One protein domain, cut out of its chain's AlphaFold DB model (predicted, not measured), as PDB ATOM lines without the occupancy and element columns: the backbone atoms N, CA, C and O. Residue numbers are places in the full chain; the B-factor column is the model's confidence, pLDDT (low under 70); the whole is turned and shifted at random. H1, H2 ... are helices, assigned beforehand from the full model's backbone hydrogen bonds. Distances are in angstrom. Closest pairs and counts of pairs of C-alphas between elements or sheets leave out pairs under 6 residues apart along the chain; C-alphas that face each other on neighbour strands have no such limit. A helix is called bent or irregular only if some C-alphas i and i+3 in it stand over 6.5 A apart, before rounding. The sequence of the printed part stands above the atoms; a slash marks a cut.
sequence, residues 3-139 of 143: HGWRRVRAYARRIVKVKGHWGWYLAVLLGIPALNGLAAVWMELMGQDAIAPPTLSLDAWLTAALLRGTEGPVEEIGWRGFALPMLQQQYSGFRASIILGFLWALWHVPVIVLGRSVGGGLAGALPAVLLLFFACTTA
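What this domain is: This is residues 3 to 139 of the 143 residues of an uncharacterized protein of Halomicronema hongdechloris C2206 (UniProt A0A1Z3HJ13). The long helix H3 slants away from a layer of three helices, H2, H6 and H4, which run side by side with H6 in the middle; the last part of H3 packs on H4, while its residues 58 to 63 and 65 to 72 stand free. H1 meets H3 with residues 11 to 15 and sticks out with residues 3 to 10, and H5 makes a hairpin with H6. The printed part has 137 residues with six named helices, H1 to H6 in chain order, and no named strand: it is all helix. It is only just loose, close to compact, with a radius of gyration of the C-alphas of 17.5 A, and elongated, spanning 54 by 34 by 34 A.

How they stand to each other: H3, residues 58 to 87, has a kink of 26 degrees near residue 80. With residues 79 to 87 it touches H4, residues 93 to 107, at a steep tilt of 47 degrees, opposite ways; the closest C-alphas are those of Leu 87 and Ala 96, 5.3 A apart. H1, residues 3 to 15, touches H3 at a steep tilt of 56 degrees, closest at the C-alphas of Ile 15 and Gly 81, 6.8 A. The hub is H6, residues 121 to 138, which touches H4 at a shallow tilt of 28 degrees, opposite ways, closest at the C-alphas of Gly 101 and Phe 133, 5.5 A. H2, residues 22 to 45, touches H6 at a shallow tilt of 13 degrees, opposite ways, closest at the C-alphas of Ala 39 and Ala 128, 6.1 A. H5, residues 109 to 117, forms a helical hairpin with H6 at 42 degrees, closest at the C-alphas of Ile 112 and Ala 125, 7.2 A. The helix packing is part aligned, part crossed. H3 is apart from H2, H5 and H6. Every O i to N i+4 pair is within hydrogen-bond range in H4; the counts are 8 of 9 in H1, 19 of 20 in H2, 20 of 26 in H3, 4 of 5 in H5 and 10 of 14 in H6.

Where its parts are: H3 is 42.0 A long, from C-alpha 58 at (159.512, 147.707, 146.657) to C-alpha 87 at (187.153, 132.314, 174.208). It is only just irregular, with C-alphas 81 and 84 6.7 A apart; H5, 14.2 A, is irregular, with C-alphas 114 and 117 7.3 A apart. H2 measures 34.8 A, H6 27.6 A, H4 20.6 A and H1 19.7 A. H6 ends at C-alpha 138, (172.776, 140.400, 176.352).

The domain as a whole: The C-alphas of His 3 and Gly 47 are the two farthest apart, 56.8 A. The printed part has no cut. The link from H2 to H3, residues 46 to 57, is long. The mean pLDDT of the printed part is 77.1; residues 3, 18 and 114 to 139 are under 70, and H6 has a mean of 56.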
ATOM      1  N   HIS A   3     186.958 111.280 162.412       65.75
ATOM      2  CA  HIS A   3     186.892 112.168 163.590       65.75
ATOM      3  C   HIS A   3     186.459 113.608 163.270       65.75
ATOM      4  O   HIS A   3     185.727 114.199 164.064       65.75
ATOM      5  N   GLY A   4     186.844 114.149 162.108       78.56
ATOM      6  CA  GLY A   4     186.495 115.520 161.703       78.56
ATOM      7  C   GLY A   4     184.996 115.700 161.461       78.56
ATOM      8  O   GLY A   4     184.373 116.601 162.020       78.56
ATOM      9  N   TRP A   5     184.378 114.768 160.731       84.69
ATOM     10  CA  TRP A   5     182.960 114.857 160.370       84.69
ATOM     11  C   TRP A   5     182.010 114.798 161.574       84.69
ATOM     12  O   TRP A   5     180.996 115.496 161.622       84.69
ATOM     13  N   ARG A   6     182.368 114.030 162.613       85.00
ATOM     14  CA  ARG A   6     181.605 113.992 163.871       85.00
ATOM     15  C   ARG A   6     181.581 115.346 164.580       85.00
ATOM     16  O   ARG A   6     180.545 115.706 165.135       85.00
ATOM     17  N   ARG A   7     182.687 116.100 164.542       80.50
ATOM     18  CA  ARG A   7     182.777 117.443 165.139       80.50
ATOM     19  C   ARG A   7     181.942 118.456 164.357       80.50
ATOM     20  O   ARG A   7     181.154 119.166 164.972       80.50
ATOM     21  N   VAL A   8     182.018 118.438 163.026       83.31
ATOM     22  CA  VAL A   8     181.192 119.296 162.154       83.31
ATOM     23  C   VAL A   8     179.699 119.041 162.384       83.31
ATOM     24  O   VAL A   8     178.930 119.967 162.634       83.31
ATOM     25  N   ARG A   9     179.277 117.772 162.423       83.06
ATOM     26  CA  ARG A   9     177.876 117.412 162.691       83.06
ATOM     27  C   ARG A   9     177.423 117.752 164.115       83.06
ATOM     28  O   ARG A   9     176.232 117.955 164.354       83.06
ATOM     29  N   ALA A  10     178.330 117.749 165.091       82.25
ATOM     30  CA  ALA A  10     178.024 118.180 166.456       82.25
ATOM     31  C   ALA A  10     177.856 119.702 166.543       82.25
ATOM     32  O   ALA A  10     176.957 120.163 167.240       82.25
ATOM     33  N   TYR A  11     178.676 120.455 165.811       82.94
ATOM     34  CA  TYR A  11     178.587 121.905 165.683       82.94
ATOM     35  C   TYR A  11     177.278 122.342 165.005       82.94
ATOM     36  O   TYR A  11     176.502 123.083 165.604       82.94
ATOM     37  N   ALA A  12     176.951 121.772 163.839       83.38
ATOM     38  CA  ALA A  12     175.717 122.085 163.108       83.38
ATOM     39  C   ALA A  12     174.448 121.852 163.953       83.38
ATOM     40  O   ALA A  12     173.523 122.658 163.952       83.38
ATOM     41  N   ARG A  13     174.427 120.780 164.758       82.88
ATOM     42  CA  ARG A  13     173.309 120.471 165.666       82.88
ATOM     43  C   ARG A  13     173.152 121.445 166.837       82.88
ATOM     44  O   ARG A  13     172.116 121.396 167.493       82.88
ATOM     45  N   ARG A  14     174.160 122.256 167.162       78.75
ATOM     46  CA  ARG A  14     174.051 123.285 168.211       78.75
ATOM     47  C   ARG A  14     173.432 124.568 167.670       78.75
ATOM     48  O   ARG A  14     172.641 125.162 168.385       78.75
ATOM     49  N   ILE A  15     173.729 124.927 166.421       75.56
ATOM     50  CA  ILE A  15     173.216 126.146 165.773       75.56
ATOM     51  C   ILE A  15     171.683 126.138 165.696       75.56
ATOM     52  O   ILE A  15     171.044 127.143 165.966       75.56
ATOM     53  N   VAL A  16     171.077 124.987 165.400       74.50
ATOM     54  CA  VAL A  16     169.615 124.858 165.243       74.50
ATOM     55  C   VAL A  16     168.842 124.726 166.562       74.50
ATOM     56  O   VAL A  16     167.623 124.570 166.552       74.50
ATOM     57  N   LYS A  17     169.520 124.730 167.718       76.12
ATOM     58  CA  LYS A  17     168.850 124.575 169.015       76.12
ATOM     59  C   LYS A  17     168.427 125.925 169.565       76.12
ATOM     60  O   LYS A  17     169.223 126.637 170.165       76.12
ATOM     61  N   VAL A  18     167.136 126.197 169.461       67.44
ATOM     62  CA  VAL A  18     166.494 127.323 170.131       67.44
ATOM     63  C   VAL A  18     166.223 126.932 171.587       67.44
ATOM     64  O   VAL A  18     165.481 125.990 171.867       67.44
ATOM     65  N   LYS A  19     166.886 127.607 172.527       71.50
ATOM     66  CA  LYS A  19     166.704 127.433 173.973       71.50
ATOM     67  C   LYS A  19     166.722 128.804 174.636       71.50
ATOM     68  O   LYS A  19     167.588 129.611 174.330       71.50
ATOM     69  N   GLY A  20     165.802 129.048 175.563       74.44
ATOM     70  CA  GLY A  20     165.782 130.287 176.338       74.44
ATOM     71  C   GLY A  20     164.404 130.593 176.908       74.44
ATOM     72  O   GLY A  20     163.392 130.108 176.407       74.44
ATOM     73  N   HIS A  21     164.370 131.399 177.965       83.94
ATOM     74  CA  HIS A  21     163.130 131.947 178.509       83.94
ATOM     75  C   HIS A  21     162.506 132.946 177.514       83.94
ATOM     76  O   HIS A  21     163.236 133.735 176.914       83.94
ATOM     77  N   TRP A  22     161.175 132.951 177.362       83.56
ATOM     78  CA  TRP A  22     160.446 133.798 176.394       83.56
ATOM     79  C   TRP A  22     160.769 135.299 176.532       83.56
ATOM     80  O   TRP A  22     160.827 136.019 175.538       83.56
ATOM     81  N   GLY A  23     161.063 135.755 177.754       87.25
ATOM     82  CA  GLY A  23     161.446 137.142 178.026       87.25
ATOM     83  C   GLY A  23     162.684 137.611 177.250       87.25
ATOM     84  O   GLY A  23     162.757 138.781 176.895       87.25
ATOM     85  N   TRP A  24     163.616 136.714 176.903       80.56
ATOM     86  CA  TRP A  24     164.769 137.073 176.068       80.56
ATOM     87  C   TRP A  24     164.382 137.356 174.620       80.56
ATOM     88  O   TRP A  24     164.943 138.255 174.003       80.56
ATOM     89  N   TYR A  25     163.388 136.646 174.090       83.44
ATOM     90  CA  TYR A  25     162.881 136.904 172.744       83.44
ATOM     91  C   TYR A  25     162.185 138.257 172.690       83.44
ATOM     92  O   TYR A  25     162.408 139.003 171.746       83.44
ATOM     93  N   LEU A  26     161.414 138.618 173.722       87.50
ATOM     94  CA  LEU A  26     160.833 139.958 173.814       87.50
ATOM     95  C   LEU A  26     161.890 141.043 173.993       87.50
ATOM     96  O   LEU A  26     161.797 142.084 173.350       87.50
ATOM     97  N   ALA A  27     162.902 140.802 174.826       84.62
ATOM     98  CA  ALA A  27     164.003 141.741 175.000       84.62
ATOM     99  C   ALA A  27     164.730 142.005 173.673       84.62
ATOM    100  O   ALA A  27     165.065 143.146 173.386       84.62
ATOM    101  N   VAL A  28     164.924 140.983 172.835       82.81
ATOM    102  CA  VAL A  28     165.505 141.134 171.492       82.81
ATOM    103  C   VAL A  28     164.530 141.832 170.541       82.81
ATOM    104  O   VAL A  28     164.903 142.809 169.895       82.81
ATOM    105  N   LEU A  29     163.277 141.370 170.487       85.56
ATOM    106  CA  LEU A  29     162.250 141.870 169.571       85.56
ATOM    107  C   LEU A  29     161.921 143.346 169.802       85.56
ATOM    108  O   LEU A  29     161.659 144.059 168.843       85.56
ATOM    109  N   LEU A  30     161.930 143.803 171.056       87.94
ATOM    110  CA  LEU A  30     161.630 145.190 171.419       87.94
ATOM    111  C   LEU A  30     162.898 146.023 171.617       87.94
ATOM    112  O   LEU A  30     162.945 147.187 171.227       87.94
ATOM    113  N   GLY A  31     163.941 145.430 172.197       82.06
ATOM    114  CA  GLY A  31     165.182 146.129 172.508       82.06
ATOM    115  C   GLY A  31     165.963 146.526 171.262       82.06
ATOM    116  O   GLY A  31     166.450 147.650 171.206       82.06
ATOM    117  N   ILE A  32     166.047 145.665 170.239       78.81
ATOM    118  CA  ILE A  32     166.767 146.009 169.001       78.81
ATOM    119  C   ILE A  32     166.100 147.194 168.276       78.81
ATOM    120  O   ILE A  32     166.808 148.155 167.971       78.81
ATOM    121  N   PRO A  33     164.775 147.210 168.021       82.69
ATOM    122  CA  PRO A  33     164.119 148.386 167.448       82.69
ATOM    123  C   PRO A  33     164.268 149.643 168.305       82.69
ATOM    124  O   PRO A  33     164.538 150.710 167.760       82.69
ATOM    125  N   ALA A  34     164.157 149.527 169.633       85.06
ATOM    126  CA  ALA A  34     164.327 150.666 170.532       85.06
ATOM    127  C   ALA A  34     165.740 151.268 170.439       85.06
ATOM    128  O   ALA A  34     165.883 152.482 170.316       85.06
ATOM    129  N   LEU A  35     166.782 150.430 170.436       79.25
ATOM    130  CA  LEU A  35     168.171 150.877 170.285       79.25
ATOM    131  C   LEU A  35     168.422 151.528 168.920       79.25
ATOM    132  O   LEU A  35     169.089 152.558 168.857       79.25
ATOM    133  N   ASN A  36     167.859 150.975 167.840       78.06
ATOM    134  CA  ASN A  36     167.940 151.589 166.512       78.06
ATOM    135  C   ASN A  36     167.216 152.942 166.461       78.06
ATOM    136  O   ASN A  36     167.749 153.890 165.894       78.06
ATOM    137  N   GLY A  37     166.047 153.061 167.093       82.50
ATOM    138  CA  GLY A  37     165.327 154.330 167.203       82.50
ATOM    139  C   GLY A  37     166.128 155.388 167.965       82.50
ATOM    140  O   GLY A  37     166.231 156.525 167.513       82.50
ATOM    141  N   LEU A  38     166.768 155.009 169.076       83.94
ATOM    142  CA  LEU A  38     167.661 155.904 169.822       83.94
ATOM    143  C   LEU A  38     168.872 156.340 168.984       83.94
ATOM    144  O   LEU A  38     169.247 157.510 169.021       83.94
ATOM    145  N   ALA A  39     169.461 155.424 168.211       78.00
ATOM    146  CA  ALA A  39     170.552 155.752 167.299       78.00
ATOM    147  C   ALA A  39     170.097 156.710 166.185       78.00
ATOM    148  O   ALA A  39     170.805 157.670 165.892       78.00
ATOM    149  N   ALA A  40     168.906 156.504 165.616       81.50
ATOM    150  CA  ALA A  40     168.336 157.390 164.604       81.50
ATOM    151  C   ALA A  40     168.085 158.801 165.160       81.50
ATOM    152  O   ALA A  40     168.495 159.778 164.543       81.50
ATOM    153  N   VAL A  41     167.516 158.917 166.366       85.56
ATOM    154  CA  VAL A  41     167.352 160.213 167.054       85.56
ATOM    155  C   VAL A  41     168.699 160.889 167.287       85.56
ATOM    156  O   VAL A  41     168.840 162.082 167.040       85.56
ATOM    157  N   TRP A  42     169.711 160.143 167.732       80.25
ATOM    158  CA  TRP A  42     171.054 160.689 167.921       80.25
ATOM    159  C   TRP A  42     171.656 161.226 166.617       80.25
ATOM    160  O   TRP A  42     172.276 162.285 166.613       80.25
ATOM    161  N   MET A  43     171.470 160.510 165.508       76.50
ATOM    162  CA  MET A  43     171.934 160.945 164.193       76.50
ATOM    163  C   MET A  43     171.199 162.201 163.707       76.50
ATOM    164  O   MET A  43     171.852 163.122 163.219       76.50
ATOM    165  N   GLU A  44     169.887 162.286 163.929       83.12
ATOM    166  CA  GLU A  44     169.080 163.477 163.632       83.12
ATOM    167  C   GLU A  44     169.600 164.712 164.383       83.12
ATOM    168  O   GLU A  44     169.793 165.778 163.801       83.12
ATOM    169  N   LEU A  45     169.944 164.551 165.667       82.56
ATOM    170  CA  LEU A  45     170.556 165.610 166.479       82.56
ATOM    171  C   LEU A  45     171.936 166.051 165.960       82.56
ATOM    172  O   LEU A  45     172.369 167.166 166.246       82.56
ATOM    173  N   MET A  46     172.619 165.198 165.196       80.06
ATOM    174  CA  MET A  46     173.886 165.502 164.523       80.06
ATOM    175  C   MET A  46     173.683 166.059 163.103       80.06
ATOM    176  O   MET A  46     174.653 166.195 162.354       80.06
ATOM    177  N   GLY A  47     172.440 166.380 162.724       81.12
ATOM    178  CA  GLY A  47     172.086 166.941 161.420       81.12
ATOM    179  C   GLY A  47     172.095 165.922 160.281       81.12
ATOM    180  O   GLY A  47     172.376 166.293 159.143       81.12
ATOM    181  N   GLN A  48     171.870 164.640 160.578       79.25
ATOM    182  CA  GLN A  48     171.734 163.576 159.582       79.25
ATOM    183  C   GLN A  48     170.267 163.161 159.480       79.25
ATOM    184  O   GLN A  48     169.682 162.834 160.504       79.25
ATOM    185  N   ASP A  49     169.716 163.079 158.269       79.25
ATOM    186  CA  ASP A  49     168.317 162.685 158.029       79.25
ATOM    187  C   ASP A  49     168.105 161.171 158.249       79.25
ATOM    188  O   ASP A  49     167.945 160.389 157.308       79.25
ATOM    189  N   ALA A  50     168.152 160.725 159.503       78.50
ATOM    190  CA  ALA A  50     168.133 159.308 159.869       78.50
ATOM    191  C   ALA A  50     166.719 158.767 160.132       78.50
ATOM    192  O   ALA A  50     166.518 157.551 160.137       78.50
ATOM    193  N   ILE A  51     165.741 159.650 160.356       80.38
ATOM    194  CA  ILE A  51     164.335 159.288 160.621       80.38
ATOM    195  C   ILE A  51     163.481 159.360 159.340       80.38
ATOM    196  O   ILE A  51     162.326 158.929 159.324       80.38
ATOM    197  N   ALA A  52     164.046 159.867 158.241       76.56
ATOM    198  CA  ALA A  52     163.339 160.002 156.976       76.56
ATOM    199  C   ALA A  52     162.792 158.643 156.482       76.56
ATOM    200  O   ALA A  52     163.498 157.628 156.528       76.56
ATOM    201  N   PRO A  53     161.535 158.594 155.997       72.44
ATOM    202  CA  PRO A  53     160.960 157.360 155.485       72.44
ATOM    203  C   PRO A  53     161.769 156.860 154.277       72.44
ATOM    204  O   PRO A  53     162.190 157.667 153.443       72.44
ATOM    205  N   PRO A  54     161.982 155.537 154.149       72.62
ATOM    206  CA  PRO A  54     162.749 154.993 153.043       72.62
ATOM    207  C   PRO A  54     162.061 155.327 151.717       72.62
ATOM    208  O   PRO A  54     160.897 155.000 151.506       72.62
ATOM    209  N   THR A  55     162.808 155.940 150.804       80.19
ATOM    210  CA  THR A  55     162.360 156.262 149.438       80.19
ATOM    211  C   THR A  55     162.604 155.116 148.450       80.19
ATOM    212  O   THR A  55     162.469 155.289 147.240       80.19
ATOM    213  N   LEU A  56     162.983 153.940 148.959       81.12
ATOM    214  CA  LEU A  56     163.273 152.756 148.158       81.12
ATOM    215  C   LEU A  56     162.004 152.227 147.488       81.12
ATOM    216  O   LEU A  56     160.946 152.128 148.110       81.12
ATOM    217  N   SER A  57     162.133 151.816 146.229       89.88
ATOM    218  CA  SER A  57     161.107 151.029 145.555       89.88
ATOM    219  C   SER A  57     160.961 149.649 146.213       89.88
ATOM    220  O   SER A  57     161.869 149.161 146.893       89.88
ATOM    221  N   LEU A  58     159.806 149.001 146.028       87.75
ATOM    222  CA  LEU A  58     159.512 147.707 146.657       87.75
ATOM    223  C   LEU A  58     160.551 146.632 146.294       87.75
ATOM    224  O   LEU A  58     160.971 145.859 147.148       87.75
ATOM    225  N   ASP A  59     160.996 146.599 145.042       90.06
ATOM    226  CA  ASP A  59     162.027 145.687 144.545       90.06
ATOM    227  C   ASP A  59     163.402 145.952 145.180       90.06
ATOM    228  O   ASP A  59     164.082 145.007 145.596       90.06
ATOM    229  N   ALA A  60     163.789 147.222 145.339       86.75
ATOM    230  CA  ALA A  60     165.019 147.595 146.031       86.75
ATOM    231  C   ALA A  60     164.961 147.203 147.514       86.75
ATOM    232  O   ALA A  60     165.927 146.661 148.056       86.75
ATOM    233  N   TRP A  61     163.808 147.405 148.155       86.50
ATOM    234  CA  TRP A  61     163.582 147.003 149.539       86.50
ATOM    235  C   TRP A  61     163.677 145.483 149.717       86.50
ATOM    236  O   TRP A  61     164.385 145.015 150.605       86.50
ATOM    237  N   LEU A  62     163.028 144.701 148.848       88.75
ATOM    238  CA  LEU A  62     163.073 143.234 148.890       88.75
ATOM    239  C   LEU A  62     164.486 142.696 148.652       88.75
ATOM    240  O   LEU A  62     164.924 141.782 149.350       88.75
ATOM    241  N   THR A  63     165.214 143.286 147.705       87.00
ATOM    242  CA  THR A  63     166.606 142.915 147.423       87.00
ATOM    243  C   THR A  63     167.498 143.196 148.631       87.00
ATOM    244  O   THR A  63     168.254 142.323 149.060       87.00
ATOM    245  N   ALA A  64     167.372 144.383 149.230       82.25
ATOM    246  CA  ALA A  64     168.108 144.740 150.435       82.25
ATOM    247  C   ALA A  64     167.758 143.811 151.608       82.25
ATOM    248  O   ALA A  64     168.657 143.327 152.291       82.25
ATOM    249  N   ALA A  65     166.475 143.504 151.812       83.69
ATOM    250  CA  ALA A  65     166.024 142.587 152.854       83.69
ATOM    251  C   ALA A  65     166.597 141.174 152.668       83.69
ATOM    252  O   ALA A  65     167.031 140.559 153.641       83.69
ATOM    253  N   LEU A  66     166.653 140.675 151.428       86.12
ATOM    254  CA  LEU A  66     167.228 139.367 151.116       86.12
ATOM    255  C   LEU A  66     168.726 139.324 151.443       86.12
ATOM    256  O   LEU A  66     169.177 138.408 152.128       86.12
ATOM    257  N   LEU A  67     169.487 140.330 150.999       81.38
ATOM    258  CA  LEU A  67     170.925 140.419 151.263       81.38
ATOM    259  C   LEU A  67     171.199 140.506 152.769       81.38
ATOM    260  O   LEU A  67     171.909 139.659 153.317       81.38
ATOM    261  N   ARG A  68     170.537 141.437 153.467       76.50
ATOM    262  CA  ARG A  68     170.649 141.600 154.927       76.50
ATOM    263  C   ARG A  68     170.234 140.345 155.694       76.50
ATOM    264  O   ARG A  68     170.848 140.011 156.705       76.50
ATOM    265  N   GLY A  69     169.230 139.624 155.196       75.31
ATOM    266  CA  GLY A  69     168.764 138.360 155.761       75.31
ATOM    267  C   GLY A  69     169.796 137.229 155.700       75.31
ATOM    268  O   GLY A  69     169.691 136.278 156.472       75.31
ATOM    269  N   THR A  70     170.805 137.329 154.828       74.00
ATOM    270  CA  THR A  70     171.902 136.348 154.740       74.00
ATOM    271  C   THR A  70     173.135 136.727 155.558       74.00
ATOM    272  O   THR A  70     173.803 135.839 156.083       74.00
ATOM    273  N   GLU A  71     173.413 138.023 155.722       73.81
ATOM    274  CA  GLU A  71     174.588 138.527 156.448       73.81
ATOM    275  C   GLU A  71     174.579 138.098 157.924       73.81
ATOM    276  O   GLU A  71     175.539 137.493 158.407       73.81
ATOM    277  N   GLY A  72     173.462 138.334 158.620       73.75
ATOM    278  CA  GLY A  72     173.324 138.040 160.050       73.75
ATOM    279  C   GLY A  72     173.609 136.574 160.409       73.75
ATOM    280  O   GLY A  72     174.509 136.313 161.210       73.75
ATOM    281  N   PRO A  73     172.912 135.593 159.800       75.94
ATOM    282  CA  PRO A  73     173.139 134.178 160.090       75.94
ATOM    283  C   PRO A  73     174.577 133.717 159.831       75.94
ATOM    284  O   PRO A  73     175.111 132.910 160.592       75.94
ATOM    285  N   VAL A  74     175.223 134.221 158.776       80.81
ATOM    286  CA  VAL A  74     176.605 133.846 158.438       80.81
ATOM    287  C   VAL A  74     177.586 134.374 159.484       80.81
ATOM    288  O   VAL A  74     178.449 133.624 159.949       80.81
ATOM    289  N   GLU A  75     177.432 135.629 159.906       80.81
ATOM    290  CA  GLU A  75     178.249 136.205 160.974       80.81
ATOM    291  C   GLU A  75     178.060 135.457 162.302       80.81
ATOM    292  O   GLU A  75     179.036 135.116 162.978       80.81
ATOM    293  N   GLU A  76     176.820 135.135 162.673       82.50
ATOM    294  CA  GLU A  76     176.525 134.447 163.934       82.50
ATOM    295  C   GLU A  76     177.146 133.046 164.016       82.50
ATOM    296  O   GLU A  76     177.630 132.646 165.082       82.50
ATOM    297  N   ILE A  77     177.204 132.314 162.898       84.69
ATOM    298  CA  ILE A  77     177.879 131.008 162.809       84.69
ATOM    299  C   ILE A  77     179.355 131.150 163.221       84.69
ATOM    300  O   ILE A  77     179.842 130.396 164.073       84.69
ATOM    301  N   GLY A  78     180.060 132.151 162.692       86.81
ATOM    302  CA  GLY A  78     181.454 132.425 163.044       86.81
ATOM    303  C   GLY A  78     181.615 132.895 164.491       86.81
ATOM    304  O   GLY A  78     182.313 132.260 165.290       86.81
ATOM    305  N   TRP A  79     180.942 133.985 164.860       87.38
ATOM    306  CA  TRP A  79     181.160 134.647 166.146       87.38
ATOM    307  C   TRP A  79     180.595 133.858 167.327       87.38
ATOM    308  O   TRP A  79     181.315 133.592 168.290       87.38
ATOM    309  N   ARG A  80     179.325 133.440 167.262       86.00
ATOM    310  CA  ARG A  80     178.647 132.729 168.362       86.00
ATOM    311  C   ARG A  80     178.867 131.226 168.303       86.00
ATOM    312  O   ARG A  80     178.961 130.582 169.346       86.00
ATOM    313  N   GLY A  81     178.957 130.660 167.102       84.31
ATOM    314  CA  GLY A  81     179.174 129.227 166.936       84.31
ATOM    315  C   GLY A  81     180.612 128.805 167.231       84.31
ATOM    316  O   GLY A  81     180.818 127.758 167.850       84.31
ATOM    317  N   PHE A  82     181.606 129.572 166.772       87.19
ATOM    318  CA  PHE A  82     183.013 129.160 166.802       87.19
ATOM    319  C   PHE A  82     183.880 130.000 167.748       87.19
ATOM    320  O   PHE A  82     184.486 129.443 168.664       87.19
ATOM    321  N   ALA A  83     183.923 131.323 167.573       90.50
ATOM    322  CA  ALA A  83     184.832 132.182 168.333       90.50
ATOM    323  C   ALA A  83     184.459 132.274 169.827       90.50
ATOM    324  O   ALA A  83     185.325 132.112 170.691       90.50
ATOM    325  N   LEU A  84     183.173 132.464 170.151       88.12
ATOM    326  CA  LEU A  84     182.707 132.591 171.536       88.12
ATOM    327  C   LEU A  84     183.018 131.345 172.389       88.12
ATOM    328  O   LEU A  84     183.617 131.512 173.453       88.12
ATOM    329  N   PRO A  85     182.703 130.100 171.962       88.69
ATOM    330  CA  PRO A  85     183.017 128.916 172.761       88.69
ATOM    331  C   PRO A  85     184.518 128.677 172.938       88.69
ATOM    332  O   PRO A  85     184.913 128.052 173.917       88.69
ATOM    333  N   MET A  86     185.361 129.142 172.009       90.81
ATOM    334  CA  MET A  86     186.817 129.071 172.168       90.81
ATOM    335  C   MET A  86     187.315 130.071 173.212       90.81
ATOM    336  O   MET A  86     188.086 129.691 174.089       90.81
ATOM    337  N   LEU A  87     186.825 131.313 173.186       91.31
ATOM    338  CA  LEU A  87     187.153 132.314 174.208       91.31
ATOM    339  C   LEU A  87     186.670 131.886 175.601       91.31
ATOM    340  O   LEU A  87     187.384 132.059 176.586       91.31
ATOM    341  N   GLN A  88     185.492 131.265 175.692       91.38
ATOM    342  CA  GLN A  88     184.935 130.765 176.953       91.38
ATOM    343  C   GLN A  88     185.712 129.585 177.569       91.38
ATOM    344  O   GLN A  88     185.482 129.261 178.731       91.38
ATOM    345  N   GLN A  89     186.650 128.955 176.846       93.88
ATOM    346  CA  GLN A  89     187.555 127.957 177.442       93.88
ATOM    347  C   GLN A  89     188.605 128.590 178.361       93.88
ATOM    348  O   GLN A  89     189.148 127.905 179.223       93.88
ATOM    349  N   GLN A  90     188.905 129.878 178.169       95.00
ATOM    350  CA  GLN A  90     189.964 130.592 178.894       95.00
ATOM    351  C   GLN A  90     189.431 131.769 179.720       95.00
ATOM    352  O   GLN A  90     190.056 132.180 180.696       95.00
ATOM    353  N   TYR A  91     188.266 132.310 179.357       92.81
ATOM    354  CA  TYR A  91     187.667 133.481 179.987       92.81
ATOM    355  C   TYR A  91     186.253 133.190 180.490       92.81
ATOM    356  O   TYR A  91     185.528 132.371 179.931       92.81
ATOM    357  N   SER A  92     185.816 133.920 181.523       90.81
ATOM    358  CA  SER A  92     184.407 133.904 181.931       90.81
ATOM    359  C   SER A  92     183.510 134.400 180.793       90.81
ATOM    360  O   SER A  92     183.947 135.197 179.961       90.81
ATOM    361  N   GLY A  93     182.237 133.989 180.781       85.31
ATOM    362  CA  GLY A  93     181.284 134.390 179.738       85.31
ATOM    363  C   GLY A  93     181.237 135.905 179.512       85.31
ATOM    364  O   GLY A  93     181.248 136.354 178.370       85.31
ATOM    365  N   PHE A  94     181.302 136.695 180.586       83.81
ATOM    366  CA  PHE A  94     181.360 138.154 180.505       83.81
ATOM    367  C   PHE A  94     182.627 138.664 179.798       83.81
ATOM    368  O   PHE A  94     182.534 139.421 178.834       83.81
ATOM    369  N   ARG A  95     183.814 138.205 180.218       85.69
ATOM    370  CA  ARG A  95     185.094 138.616 179.612       85.69
ATOM    371  C   ARG A  95     185.206 138.164 178.157       85.69
ATOM    372  O   ARG A  95     185.603 138.955 177.309       85.69
ATOM    373  N   ALA A  96     184.805 136.927 177.865       88.62
ATOM    374  CA  ALA A  96     184.766 136.392 176.507       88.62
ATOM    375  C   ALA A  96     183.883 137.251 175.591       88.62
ATOM    376  O   ALA A  96     184.247 137.498 174.447       88.62
ATOM    377  N   SER A  97     182.761 137.755 176.108       84.00
ATOM    378  CA  SER A  97     181.818 138.573 175.339       84.00
ATOM    379  C   SER A  97     182.327 139.984 175.075       84.00
ATOM    380  O   SER A  97     182.123 140.492 173.978       84.00
ATOM    381  N   ILE A  98     183.038 140.594 176.030       85.88
ATOM    382  CA  ILE A  98     183.714 141.882 175.809       85.88
ATOM    383  C   ILE A  98     184.789 141.743 174.725       85.88
ATOM    384  O   ILE A  98     184.822 142.541 173.791       85.88
ATOM    385  N   ILE A  99     185.642 140.717 174.827       88.44
ATOM    386  CA  ILE A  99     186.699 140.460 173.835       88.44
ATOM    387  C   ILE A  99     186.076 140.233 172.456       88.44
ATOM    388  O   ILE A  99     186.498 140.846 171.479       88.44
ATOM    389  N   LEU A 100     185.051 139.383 172.379       87.62
ATOM    390  CA  LEU A 100     184.386 139.069 171.122       87.62
ATOM    391  C   LEU A 100     183.717 140.295 170.501       87.62
ATOM    392  O   LEU A 100     183.866 140.519 169.304       87.62
ATOM    393  N   GLY A 101     183.025 141.106 171.304       82.38
ATOM    394  CA  GLY A 101     182.433 142.350 170.828       82.38
ATOM    395  C   GLY A 101     183.491 143.303 170.269       82.38
ATOM    396  O   GLY A 101     183.251 143.962 169.262       82.38
ATOM    397  N   PHE A 102     184.680 143.358 170.878       84.75
ATOM    398  CA  PHE A 102     185.747 144.250 170.421       84.75
ATOM    399  C   PHE A 102     186.301 143.789 169.071       84.75
ATOM    400  O   PHE A 102     186.459 144.593 168.156       84.75
ATOM    401  N   LEU A 103     186.528 142.480 168.923       88.75
ATOM    402  CA  LEU A 103     186.935 141.880 167.653       88.75
ATOM    403  C   LEU A 103     185.876 142.083 166.562       88.75
ATOM    404  O   LEU A 103     186.230 142.387 165.427       88.75
ATOM    405  N   TRP A 104     184.593 141.973 166.912       86.81
ATOM    406  CA  TRP A 104     183.483 142.242 165.998       86.81
ATOM    407  C   TRP A 104     183.445 143.711 165.554       86.81
ATOM    408  O   TRP A 104     183.344 143.995 164.365       86.81
ATOM    409  N   ALA A 105     183.603 144.663 166.479       78.00
ATOM    410  CA  ALA A 105     183.663 146.085 166.136       78.00
ATOM    411  C   ALA A 105     184.857 146.400 165.218       78.00
ATOM    412  O   ALA A 105     184.719 147.154 164.255       78.00
ATOM    413  N   LEU A 106     186.016 145.783 165.478       83.38
ATOM    414  CA  LEU A 106     187.208 145.927 164.645       83.38
ATOM    415  C   LEU A 106     187.007 145.336 163.240       83.38
ATOM    416  O   LEU A 106     187.461 145.924 162.261       83.38
ATOM    417  N   TRP A 107     186.291 144.213 163.135       84.62
ATOM    418  CA  TRP A 107     185.936 143.582 161.861       84.62
ATOM    419  C   TRP A 107     185.120 144.504 160.942       84.62
ATOM    420  O   TRP A 107     185.286 144.455 159.726       84.62
ATOM    421  N   HIS A 108     184.312 145.407 161.505       79.88
ATOM    422  CA  HIS A 108     183.531 146.382 160.733       79.88
ATOM    423  C   HIS A 108     184.309 147.646 160.339       79.88
ATOM    424  O   HIS A 108     183.824 148.442 159.537       79.88
ATOM    425  N   VAL A 109     185.536 147.849 160.827       78.88
ATOM    426  CA  VAL A 109     186.318 149.056 160.497       78.88
ATOM    427  C   VAL A 109     186.519 149.242 158.986       78.88
ATOM    428  O   VAL A 109     186.276 150.355 158.513       78.88
ATOM    429  N   PRO A 110     186.894 148.220 158.187       79.44
ATOM    430  CA  PRO A 110     187.057 148.391 156.747       79.44
ATOM    431  C   PRO A 110     185.776 148.853 156.053       79.44
ATOM    432  O   PRO A 110     185.836 149.778 155.250       79.44
ATOM    433  N   VAL A 111     184.615 148.272 156.383       73.56
ATOM    434  CA  VAL A 111     183.348 148.661 155.745       73.56
ATOM    435  C   VAL A 111     182.914 150.064 156.165       73.56
ATOM    436  O   VAL A 111     182.402 150.810 155.341       73.56
ATOM    437  N   ILE A 112     183.193 150.470 157.405       70.50
ATOM    438  CA  ILE A 112     182.929 151.835 157.877       70.50
ATOM    439  C   ILE A 112     183.829 152.838 157.150       70.50
ATOM    440  O   ILE A 112     183.367 153.907 156.763       70.50
ATOM    441  N   VAL A 113     185.109 152.508 156.957       70.06
ATOM    442  CA  VAL A 113     186.084 153.385 156.294       70.06
ATOM    443  C   VAL A 113     185.830 153.476 154.788       70.06
ATOM    444  O   VAL A 113     185.867 154.574 154.240       70.06
ATOM    445  N   LEU A 114     185.539 152.352 154.131       68.19
ATOM    446  CA  LEU A 114     185.233 152.289 152.697       68.19
ATOM    447  C   LEU A 114     183.824 152.815 152.387       68.19
ATOM    448  O   LEU A 114     183.615 153.447 151.359       68.19
ATOM    449  N   GLY A 115     182.871 152.625 153.302       58.22
ATOM    450  CA  GLY A 115     181.504 153.141 153.229       58.22
ATOM    451  C   GLY A 115     181.369 154.640 153.513       58.22
ATOM    452  O   GLY A 115     180.260 155.163 153.436       58.22
ATOM    453  N   ARG A 116     182.472 155.365 153.782       48.69
ATOM    454  CA  ARG A 116     182.507 156.836 153.979       48.69
ATOM    455  C   ARG A 116     181.956 157.652 152.804       48.69
ATOM    456  O   ARG A 116     181.822 158.862 152.942       48.69
ATOM    457  N   SER A 117     181.599 157.025 151.686       47.38
ATOM    458  CA  SER A 117     180.794 157.642 150.629       47.38
ATOM    459  C   SER A 117     179.334 157.907 151.044       47.38
ATOM    460  O   SER A 117     178.643 158.627 150.331       47.38
ATOM    461  N   VAL A 118     178.859 157.372 152.181       46.34
ATOM    462  CA  VAL A 118     177.479 157.533 152.677       46.34
ATOM    463  C   VAL A 118     177.471 158.192 154.072       46.34
ATOM    464  O   VAL A 118     177.531 157.532 155.106       46.34
ATOM    465  N   GLY A 119     177.416 159.527 154.111       46.06
ATOM    466  CA  GLY A 119     176.682 160.273 155.150       46.06
ATOM    467  C   GLY A 119     177.432 160.933 156.320       46.06
ATOM    468  O   GLY A 119     177.271 162.133 156.493       46.06
ATOM    469  N   GLY A 120     178.217 160.218 157.143       53.50
ATOM    470  CA  GLY A 120     178.523 160.731 158.508       53.50
ATOM    471  C   GLY A 120     179.931 160.537 159.095       53.50
ATOM    472  O   GLY A 120     180.210 161.012 160.197       53.50
ATOM    473  N   GLY A 121     180.847 159.846 158.408       56.88
ATOM    474  CA  GLY A 121     182.199 159.571 158.928       56.88
ATOM    475  C   GLY A 121     182.241 158.693 160.199       56.88
ATOM    476  O   GLY A 121     181.243 158.119 160.627       56.88
ATOM    477  N   LEU A 122     183.426 158.564 160.816       57.53
ATOM    478  CA  LEU A 122     183.649 157.702 161.996       57.53
ATOM    479  C   LEU A 122     182.798 158.116 163.212       57.53
ATOM    480  O   LEU A 122     182.382 157.262 163.987       57.53
ATOM    481  N   ALA A 123     182.516 159.413 163.366       53.69
ATOM    482  CA  ALA A 123     181.797 159.953 164.519       53.69
ATOM    483  C   ALA A 123     180.322 159.511 164.583       53.69
ATOM    484  O   ALA A 123     179.818 159.277 165.678       53.69
ATOM    485  N   GLY A 124     179.651 159.340 163.435       56.41
ATOM    486  CA  GLY A 124     178.275 158.825 163.377       56.41
ATOM    487  C   GLY A 124     178.180 157.299 163.508       56.41
ATOM    488  O   GLY A 124     177.225 156.783 164.082       56.41
ATOM    489  N   ALA A 125     179.194 156.567 163.032       59.03
ATOM    490  CA  ALA A 125     179.211 155.102 163.059       59.03
ATOM    491  C   ALA A 125     179.573 154.525 164.440       59.03
ATOM    492  O   ALA A 125     179.060 153.476 164.826       59.03
ATOM    493  N   LEU A 126     180.439 155.204 165.202       60.62
ATOM    494  CA  LEU A 126     180.932 154.715 166.493       60.62
ATOM    495  C   LEU A 126     179.814 154.471 167.528       60.62
ATOM    496  O   LEU A 126     179.796 153.384 168.102       60.62
ATOM    497  N   PRO A 127     178.844 155.381 167.750       57.69
ATOM    498  CA  PRO A 127     177.733 155.127 168.667       57.69
ATOM    499  C   PRO A 127     176.852 153.949 168.229       57.69
ATOM    500  O   PRO A 127     176.493 153.123 169.062       57.69
ATOM    501  N   ALA A 128     176.556 153.815 166.931       56.56
ATOM    502  CA  ALA A 128     175.758 152.705 166.402       56.56
ATOM    503  C   ALA A 128     176.471 151.350 166.579       56.56
ATOM    504  O   ALA A 128     175.869 150.382 167.037       56.56
ATOM    505  N   VAL A 129     177.779 151.297 166.307       60.34
ATOM    506  CA  VAL A 129     178.613 150.100 166.512       60.34
ATOM    507  C   VAL A 129     178.708 149.736 167.996       60.34
ATOM    508  O   VAL A 129     178.625 148.560 168.343       60.34
ATOM    509  N   LEU A 130     178.824 150.726 168.887       61.59
ATOM    510  CA  LEU A 130     178.856 150.509 170.335       61.59
ATOM    511  C   LEU A 130     177.490 150.067 170.894       61.59
ATOM    512  O   LEU A 130     177.440 149.208 171.771       61.59
ATOM    513  N   LEU A 131     176.373 150.579 170.376       57.91
ATOM    514  CA  LEU A 131     175.031 150.133 170.777       57.91
ATOM    515  C   LEU A 131     174.733 148.702 170.286       57.91
ATOM    516  O   LEU A 131     174.169 147.898 171.033       57.91
ATOM    517  N   LEU A 132     175.188 148.339 169.081       56.00
ATOM    518  CA  LEU A 132     175.108 146.968 168.554       56.00
ATOM    519  C   LEU A 132     176.033 145.993 169.305       56.00
ATOM    520  O   LEU A 132     175.647 144.852 169.568       56.00
ATOM    521  N   PHE A 133     177.209 146.454 169.743       56.09
ATOM    522  CA  PHE A 133     178.087 145.720 170.660       56.09
ATOM    523  C   PHE A 133     177.347 145.348 171.955       56.09
ATOM    524  O   PHE A 133     177.413 144.196 172.393       56.09
ATOM    525  N   PHE A 134     176.571 146.271 172.541       52.59
ATOM    526  CA  PHE A 134     175.773 145.987 173.738       52.59
ATOM    527  C   PHE A 134     174.641 144.985 173.470       52.59
ATOM    528  O   PHE A 134     174.476 144.050 174.261       52.59
ATOM    529  N   ALA A 135     173.937 145.086 172.337       52.53
ATOM    530  CA  ALA A 135     172.937 144.090 171.932       52.53
ATOM    531  C   ALA A 135     173.538 142.675 171.778       52.53
ATOM    532  O   ALA A 135     172.885 141.678 172.082       52.53
ATOM    533  N   CYS A 136     174.813 142.567 171.389       49.78
ATOM    534  CA  CYS A 136     175.496 141.280 171.282       49.78
ATOM    535  C   CYS A 136     175.795 140.622 172.645       49.78
ATOM    536  O   CYS A 136     175.796 139.386 172.732       49.78
ATOM    537  N   THR A 137     176.004 141.419 173.702       50.44
ATOM    538  CA  THR A 137     176.375 140.940 175.051       50.44
ATOM    539  C   THR A 137     175.201 140.441 175.897       50.44
ATOM    540  O   THR A 137     175.409 139.668 176.831       50.44
ATOM    541  N   THR A 138     173.959 140.811 175.571       50.50
ATOM    542  CA  THR A 138     172.776 140.400 176.352       50.50
ATOM    543  C   THR A 138     172.372 138.941 176.114       50.50
ATOM    544  O   THR A 138     171.820 138.307 177.008       50.50
ATOM    545  N   ALA A 139     172.748 138.344 174.978       45.94
ATOM    546  CA  ALA A 139     172.481 136.933 174.666       45.94
ATOM    547  C   ALA A 139     173.453 135.932 175.340       45.94
ATOM    548  O   ALA A 139     173.521 134.766 174.957       45.94
TER     549      ALA A 139